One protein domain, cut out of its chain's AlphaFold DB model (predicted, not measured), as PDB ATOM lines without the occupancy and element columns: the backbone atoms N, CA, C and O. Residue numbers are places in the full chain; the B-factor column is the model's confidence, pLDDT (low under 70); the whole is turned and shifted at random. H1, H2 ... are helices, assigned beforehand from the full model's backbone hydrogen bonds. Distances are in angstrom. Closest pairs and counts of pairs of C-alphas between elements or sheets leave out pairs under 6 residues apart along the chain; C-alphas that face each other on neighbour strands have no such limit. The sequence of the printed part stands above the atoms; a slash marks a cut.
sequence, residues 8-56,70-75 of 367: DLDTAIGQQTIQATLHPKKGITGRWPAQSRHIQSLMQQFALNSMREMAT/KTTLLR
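This is residues 8 to 56 and 70 to 75 of the 367 residues of an uncharacterized protein of Pseudomonas sp. HMWF005 (UniProt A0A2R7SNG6). Two helices of equal length, H1 and H2, meet in a rough T: the last part of H1 comes up to the side of H2, and its first part sticks out with residues 12 to 16. A wide loop, residues 23 to 41, swings out past H2 to Pro 33 and folds back to the start of H2, while the short helix H3 sits near H2. The printed part has 55 residues with three named helices, in the order H1, H2, H3, and no named strand; the class is all helix. It is only just compact, close to loose, with a radius of gyration of the C-alphas of 12.0 A, and spans 34 by 28 by 21 A.

H1, residues 12 to 22, touches H2, residues 42 to 52; their closest C-alphas are those of Leu 22 and Phe 46, 5.9 A apart. The two run the same way at a steep tilt of 67 degrees. H3, residues 70 to 75, is close to H2 but not clearly touching it, with C-alphas of Gln 44 and Leu 73 closest at 6.4 A. These two run the same way at a steep tilt of 50 degrees. H1 and H3 are apart. In H1, H2 and H3 every O i to N i+4 pair is within hydrogen-bond range.

H1 begins at C-alpha 12 (30.256, -37.896, -22.338) and is 15.3 A long from first to last C-alpha. H2 begins at C-alpha 42 (14.523, -41.410, -19.159) and is 15.6 A long. H3 ends at C-alpha 75 (4.467, -52.383, -12.867).

The two C-alphas farthest apart are those of Ala 12 and Pro 33, at 34.6 A. The link from H1 to H2 is long, with 19 residues. Residues 57 to 69 are not printed, and C-alphas 56 and 70 are 22.4 A apart across this cut. Mean pLDDT of the printed part is 91.2, and no printed residue is under 70.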
ATOM      1  N   ASP A   8      29.978 -42.781 -14.473       90.50
ATOM      2  CA  ASP A   8      29.357 -41.481 -14.240       90.50
ATOM      3  C   ASP A   8      28.512 -41.093 -15.463       90.50
ATOM      4  O   ASP A   8      29.042 -40.866 -16.556       90.50
ATOM      5  N   LEU A   9      27.191 -41.060 -15.267       90.69
ATOM      6  CA  LEU A   9      26.201 -40.836 -16.316       90.69
ATOM      7  C   LEU A   9      26.172 -39.389 -16.839       90.69
ATOM      8  O   LEU A   9      25.661 -39.174 -17.938       90.69
ATOM      9  N   ASP A  10      26.763 -38.433 -16.115       90.69
ATOM     10  CA  ASP A  10      26.817 -37.022 -16.523       90.69
ATOM     11  C   ASP A  10      27.985 -36.730 -17.482       90.69
ATOM     12  O   ASP A  10      28.008 -35.708 -18.174       90.69
ATOM     13  N   THR A  11      28.950 -37.647 -17.579       93.88
ATOM     14  CA  THR A  11      30.076 -37.543 -18.518       93.88
ATOM     15  C   THR A  11      29.660 -37.869 -19.954       93.88
ATOM     16  O   THR A  11      28.645 -38.518 -20.196       93.88
ATOM     17  N   ALA A  12      30.489 -37.510 -20.941       89.44
ATOM     18  CA  ALA A  12      30.256 -37.896 -22.338       89.44
ATOM     19  C   ALA A  12      30.156 -39.427 -22.525       89.44
ATOM     20  O   ALA A  12      29.316 -39.907 -23.286       89.44
ATOM     21  N   ILE A  13      30.965 -40.201 -21.790       91.06
ATOM     22  CA  ILE A  13      30.902 -41.674 -21.774       91.06
ATOM     23  C   ILE A  13      29.588 -42.145 -21.131       91.06
ATOM     24  O   ILE A  13      28.943 -43.076 -21.616       91.06
ATOM     25  N   GLY A  14      29.158 -41.473 -20.064       93.56
ATOM     26  CA  GLY A  14      27.864 -41.680 -19.423       93.56
ATOM     27  C   GLY A  14      26.684 -41.465 -20.365       93.56
ATOM     28  O   GLY A  14      25.823 -42.334 -20.494       93.56
ATOM     29  N   GLN A  15      26.686 -40.363 -21.110       91.56
ATOM     30  CA  GLN A  15      25.661 -40.057 -22.109       91.56
ATOM     31  C   GLN A  15      25.624 -41.097 -23.236       91.56
ATOM     32  O   GLN A  15      24.541 -41.542 -23.621       91.56
ATOM     33  N   GLN A  16      26.786 -41.551 -23.718       90.75
ATOM     34  CA  GLN A  16      26.869 -42.665 -24.671       90.75
ATOM     35  C   GLN A  16      26.299 -43.959 -24.076       90.75
ATOM     36  O   GLN A  16      25.575 -44.685 -24.753       90.75
ATOM     37  N   THR A  17      26.560 -44.223 -22.794       93.88
ATOM     38  CA  THR A  17      26.007 -45.381 -22.076       93.88
ATOM     39  C   THR A  17      24.485 -45.295 -21.969       93.88
ATOM     40  O   THR A  17      23.800 -46.293 -22.199       93.88
ATOM     41  N   ILE A  18      23.934 -44.109 -21.686       94.56
ATOM     42  CA  ILE A  18      22.485 -43.861 -21.683       94.56
ATOM     43  C   ILE A  18      21.897 -44.156 -23.064       94.56
ATOM     44  O   ILE A  18      20.956 -44.938 -23.160       94.56
ATOM     45  N   GLN A  19      22.464 -43.583 -24.128       91.31
ATOM     46  CA  GLN A  19      21.989 -43.799 -25.499       91.31
ATOM     47  C   GLN A  19      22.037 -45.281 -25.885       91.31
ATOM     48  O   GLN A  19      21.035 -45.834 -26.337       91.31
ATOM     49  N   ALA A  20      23.164 -45.947 -25.626       92.50
ATOM     50  CA  ALA A  20      23.336 -47.364 -25.911       92.50
ATOM     51  C   ALA A  20      22.336 -48.229 -25.135       92.50
ATOM     52  O   ALA A  20      21.783 -49.164 -25.702       92.50
ATOM     53  N   THR A  21      22.078 -47.915 -23.861       95.06
ATOM     54  CA  THR A  21      21.134 -48.644 -22.994       95.06
ATOM     55  C   THR A  21      19.684 -48.422 -23.413       95.06
ATOM     56  O   THR A  21      18.872 -49.344 -23.372       95.06
ATOM     57  N   LEU A  22      19.343 -47.208 -23.842       93.88
ATOM     58  CA  LEU A  22      18.005 -46.849 -24.312       93.88
ATOM     59  C   LEU A  22      17.742 -47.261 -25.762       93.88
ATOM     60  O   LEU A  22      16.618 -47.098 -26.239       93.88
ATOM     61  N   HIS A  23      18.740 -47.824 -26.447       92.81
ATOM     62  CA  HIS A  23      18.586 -48.316 -27.805       92.81
ATOM     63  C   HIS A  23      17.401 -49.303 -27.887       92.81
ATOM     64  O   HIS A  23      17.319 -50.225 -27.067       92.81
ATOM     65  N   PRO A  24      16.494 -49.197 -28.879       91.44
ATOM     66  CA  PRO A  24      15.268 -50.005 -28.915       91.44
ATOM     67  C   PRO A  24      15.492 -51.529 -28.915       91.44
ATOM     68  O   PRO A  24      14.640 -52.283 -28.445       91.44
ATOM     69  N   LYS A  25      16.664 -52.009 -29.363       92.31
ATOM     70  CA  LYS A  25      17.078 -53.434 -29.254       92.31
ATOM     71  C   LYS A  25      17.085 -53.933 -27.800       92.31
ATOM     72  O   LYS A  25      16.778 -55.104 -27.553       92.31
ATOM     73  N   LYS A  26      17.391 -53.047 -26.851       93.06
ATOM     74  CA  LYS A  26      17.533 -53.335 -25.419       93.06
ATOM     75  C   LYS A  26      16.258 -53.117 -24.608       93.06
ATOM     76  O   LYS A  26      16.202 -53.562 -23.465       93.06
ATOM     77  N   GLY A  27      15.223 -52.528 -25.207       92.19
ATOM     78  CA  GLY A  27      13.929 -52.300 -24.564       92.19
ATOM     79  C   GLY A  27      13.318 -53.558 -23.939       92.19
ATOM     80  O   GLY A  27      13.497 -54.669 -24.445       92.19
ATOM     81  N   ILE A  28      12.575 -53.378 -22.848       93.25
ATOM     82  CA  ILE A  28      11.700 -54.423 -22.304       93.25
ATOM     83  C   ILE A  28      10.593 -54.782 -23.304       93.25
ATOM     84  O   ILE A  28      10.141 -53.947 -24.086       93.25
ATOM     85  N   THR A  29      10.148 -56.033 -23.271       91.88
ATOM     86  CA  THR A  29       9.166 -56.591 -24.221       91.88
ATOM     87  C   THR A  29       7.716 -56.429 -23.773       91.88
ATOM     88  O   THR A  29       6.806 -56.530 -24.593       91.88
ATOM     89  N   GLY A  30       7.490 -56.170 -22.484       92.88
ATOM     90  CA  GLY A  30       6.170 -55.948 -21.911       92.88
ATOM     91  C   GLY A  30       6.108 -54.611 -21.196       92.88
ATOM     92  O   GLY A  30       7.026 -54.243 -20.472       92.88
ATOM     93  N   ARG A  31       5.006 -53.893 -21.396       92.19
ATOM     94  CA  ARG A  31       4.699 -52.631 -20.724       92.19
ATOM     95  C   ARG A  31       3.387 -52.798 -19.980       92.19
ATOM     96  O   ARG A  31       2.465 -53.433 -20.498       92.19
ATOM     97  N   TRP A  32       3.293 -52.220 -18.788       93.00
ATOM     98  CA  TRP A  32       2.037 -52.184 -18.060       93.00
ATOM     99  C   TRP A  32       0.958 -51.546 -18.942       93.00
ATOM    100  O   TRP A  32       1.247 -50.572 -19.645       93.00
ATOM    101  N   PRO A  33      -0.283 -52.053 -18.920       90.62
ATOM    102  CA  PRO A  33      -1.373 -51.575 -19.769       90.62
ATOM    103  C   PRO A  33      -1.889 -50.167 -19.398       90.62
ATOM    104  O   PRO A  33      -3.088 -49.926 -19.415       90.62
ATOM    105  N   ALA A  34      -1.017 -49.222 -19.044       91.38
ATOM    106  CA  ALA A  34      -1.346 -47.821 -18.811       91.38
ATOM    107  C   ALA A  34      -1.681 -47.084 -20.121       91.38
ATOM    108  O   ALA A  34      -1.364 -47.542 -21.221       91.38
ATOM    109  N   GLN A  35      -2.287 -45.897 -20.002       89.31
ATOM    110  CA  GLN A  35      -2.550 -45.029 -21.156       89.31
ATOM    111  C   GLN A  35      -1.246 -44.721 -21.904       89.31
ATOM    112  O   GLN A  35      -0.212 -44.466 -21.284       89.31
ATOM    113  N   SER A  36      -1.304 -44.681 -23.238       85.19
ATOM    114  CA  SER A  36      -0.123 -44.523 -24.101       85.19
ATOM    115  C   SER A  36       0.745 -43.315 -23.730       85.19
ATOM    116  O   SER A  36       1.967 -43.455 -23.699       85.19
ATOM    117  N   ARG A  37       0.122 -42.193 -23.343       86.56
ATOM    118  CA  ARG A  37       0.775 -40.953 -22.877       86.56
ATOM    119  C   ARG A  37       1.596 -41.085 -21.586       86.56
ATOM    120  O   ARG A  37       2.430 -40.229 -21.314       86.56
ATOM    121  N   HIS A  38       1.364 -42.116 -20.775       85.94
ATOM    122  CA  HIS A  38       2.108 -42.354 -19.536       85.94
ATOM    123  C   HIS A  38       3.384 -43.142 -19.822       85.94
ATOM    124  O   HIS A  38       3.449 -44.350 -19.593       85.94
ATOM    125  N   ILE A  39       4.371 -42.458 -20.389       85.88
ATOM    126  CA  ILE A  39       5.693 -43.023 -20.670       85.88
ATOM    127  C   ILE A  39       6.583 -42.981 -19.424       85.88
ATOM    128  O   ILE A  39       6.413 -42.118 -18.560       85.88
ATOM    129  N   GLN A  40       7.528 -43.918 -19.334       88.62
ATOM    130  CA  GLN A  40       8.572 -43.886 -18.313       88.62
ATOM    131  C   GLN A  40       9.455 -42.651 -18.511       88.62
ATOM    132  O   GLN A  40       9.681 -42.205 -19.639       88.62
ATOM    133  N   SER A  41       9.988 -42.113 -17.417       90.62
ATOM    134  CA  SER A  41      11.070 -41.140 -17.502       90.62
ATOM    135  C   SER A  41      12.330 -41.788 -18.084       90.62
ATOM    136  O   SER A  41      12.494 -43.011 -18.048       90.62
ATOM    137  N   LEU A  42      13.256 -40.960 -18.575       91.69
ATOM    138  CA  LEU A  42      14.523 -41.410 -19.159       91.69
ATOM    139  C   LEU A  42      15.260 -42.405 -18.246       91.69
ATOM    140  O   LEU A  42      15.656 -43.481 -18.685       91.69
ATOM    141  N   MET A  43      15.389 -42.071 -16.958       91.88
ATOM    142  CA  MET A  43      16.120 -42.897 -15.990       91.88
ATOM    143  C   MET A  43      15.342 -44.140 -15.543       91.88
ATOM    144  O   MET A  43      15.950 -45.155 -15.217       91.88
ATOM    145  N   GLN A  44      14.006 -44.104 -15.564       92.38
ATOM    146  CA  GLN A  44      13.199 -45.303 -15.330       92.38
ATOM    147  C   GLN A  44      13.368 -46.306 -16.475       92.38
ATOM    148  O   GLN A  44      13.592 -47.489 -16.220       92.38
ATOM    149  N   GLN A  45      13.320 -45.836 -17.727       93.44
ATOM    150  CA  GLN A  45      13.556 -46.688 -18.892       93.44
ATOM    151  C   GLN A  45      14.993 -47.215 -18.921       93.44
ATOM    152  O   GLN A  45      15.202 -48.387 -19.227       93.44
ATOM    153  N   PHE A  46      15.968 -46.376 -18.558       94.19
ATOM    154  CA  PHE A  46      17.361 -46.789 -18.413       94.19
ATOM    155  C   PHE A  46      17.471 -47.945 -17.416       94.19
ATOM    156  O   PHE A  46      17.980 -48.999 -17.775       94.19
ATOM    157  N   ALA A  47      16.897 -47.802 -16.215       93.44
ATOM    158  CA  ALA A  47      16.913 -48.858 -15.208       93.44
ATOM    159  C   ALA A  47      16.248 -50.157 -15.702       93.44
ATOM    160  O   ALA A  47      16.805 -51.233 -15.500       93.44
ATOM    161  N   LEU A  48      15.090 -50.074 -16.370       94.44
ATOM    162  CA  LEU A  48      14.385 -51.231 -16.948       94.44
ATOM    163  C   LEU A  48      15.221 -51.959 -18.007       94.44
ATOM    164  O   LEU A  48      15.337 -53.183 -17.960       94.44
ATOM    165  N   ASN A  49      15.845 -51.218 -18.921       95.19
ATOM    166  CA  ASN A  49      16.697 -51.803 -19.953       95.19
ATOM    167  C   ASN A  49      17.983 -52.386 -19.361       95.19
ATOM    168  O   ASN A  49      18.375 -53.487 -19.735       95.19
ATOM    169  N   SER A  50      18.608 -51.693 -18.402       93.69
ATOM    170  CA  SER A  50      19.766 -52.218 -17.676       93.69
ATOM    171  C   SER A  50      19.424 -53.522 -16.963       93.69
ATOM    172  O   SER A  50      20.180 -54.477 -17.087       93.69
ATOM    173  N   MET A  51      18.274 -53.598 -16.276       92.06
ATOM    174  CA  MET A  51      17.822 -54.819 -15.594       92.06
ATOM    175  C   MET A  51      17.697 -56.013 -16.540       92.06
ATOM    176  O   MET A  51      18.069 -57.121 -16.171       92.06
ATOM    177  N   ARG A  52      17.212 -55.790 -17.762       91.12
ATOM    178  CA  ARG A  52      17.069 -56.843 -18.773       91.12
ATOM    179  C   ARG A  52      18.413 -57.421 -19.239       91.12
ATOM    180  O   ARG A  52      18.463 -58.584 -19.621       91.12
ATOM    181  N   GLU A  53      19.482 -56.629 -19.222       90.00
ATOM    182  CA  GLU A  53      20.828 -57.063 -19.636       90.00
ATOM    183  C   GLU A  53      21.687 -57.602 -18.484       90.00
ATOM    184  O   GLU A  53      22.832 -58.006 -18.695       90.00
ATOM    185  N   MET A  54      21.163 -57.612 -17.258       89.50
ATOM    186  CA  MET A  54      21.904 -58.089 -16.098       89.50
ATOM    187  C   MET A  54      22.175 -59.591 -16.175       89.50
ATOM    188  O   MET A  54      21.292 -60.398 -16.455       89.50
ATOM    189  N   ALA A  55      23.403 -59.973 -15.831       89.75
ATOM    190  CA  ALA A  55      23.737 -61.366 -15.581       89.75
ATOM    191  C   ALA A  55      23.037 -61.880 -14.312       89.75
ATOM    192  O   ALA A  55      22.763 -61.124 -13.375       89.75
ATOM    193  N   THR A  56      22.810 -63.192 -14.246       88.50
ATOM    194  CA  THR A  56      22.279 -63.853 -13.050       88.50
ATOM    195  C   THR A  56      23.107 -63.499 -11.815       88.50
ATOM    196  O   THR A  56      24.331 -63.621 -11.815       88.50
ATOM    197  N   LYS A  70       8.423 -45.214  -8.397       84.31
ATOM    198  CA  LYS A  70       8.971 -46.564  -8.107       84.31
ATOM    199  C   LYS A  70       7.961 -47.693  -8.372       84.31
ATOM    200  O   LYS A  70       8.304 -48.710  -8.962       84.31
ATOM    201  N   THR A  71       6.697 -47.488  -8.000       84.56
ATOM    202  CA  THR A  71       5.604 -48.426  -8.302       84.56
ATOM    203  C   THR A  71       5.361 -48.562  -9.807       84.56
ATOM    204  O   THR A  71       5.055 -49.647 -10.287       84.56
ATOM    205  N   THR A  72       5.516 -47.477 -10.565       87.62
ATOM    206  CA  THR A  72       5.373 -47.464 -12.027       87.62
ATOM    207  C   THR A  72       6.481 -48.274 -12.702       87.62
ATOM    208  O   THR A  72       6.191 -49.035 -13.619       87.62
ATOM    209  N   LEU A  73       7.714 -48.201 -12.192       90.44
ATOM    210  CA  LEU A  73       8.821 -49.058 -12.631       90.44
ATOM    211  C   LEU A  73       8.548 -50.539 -12.315       90.44
ATOM    212  O   LEU A  73       8.718 -51.390 -13.184       90.44
ATOM    213  N   LEU A  74       8.058 -50.856 -11.110       91.56
ATOM    214  CA  LEU A  74       7.693 -52.233 -10.744       91.56
ATOM    215  C   LEU A  74       6.563 -52.799 -11.616       91.56
ATOM    216  O   LEU A  74       6.609 -53.969 -11.983       91.56
ATOM    217  N   ARG A  75       5.561 -51.984 -11.968       92.75
ATOM    218  CA  ARG A  75       4.467 -52.383 -12.867       92.75
ATOM    219  C   ARG A  75       4.984 -52.806 -14.239       92.75
ATOM    220  O   ARG A  75       4.590 -53.863 -14.726       92.75
TER     221      ARG A  75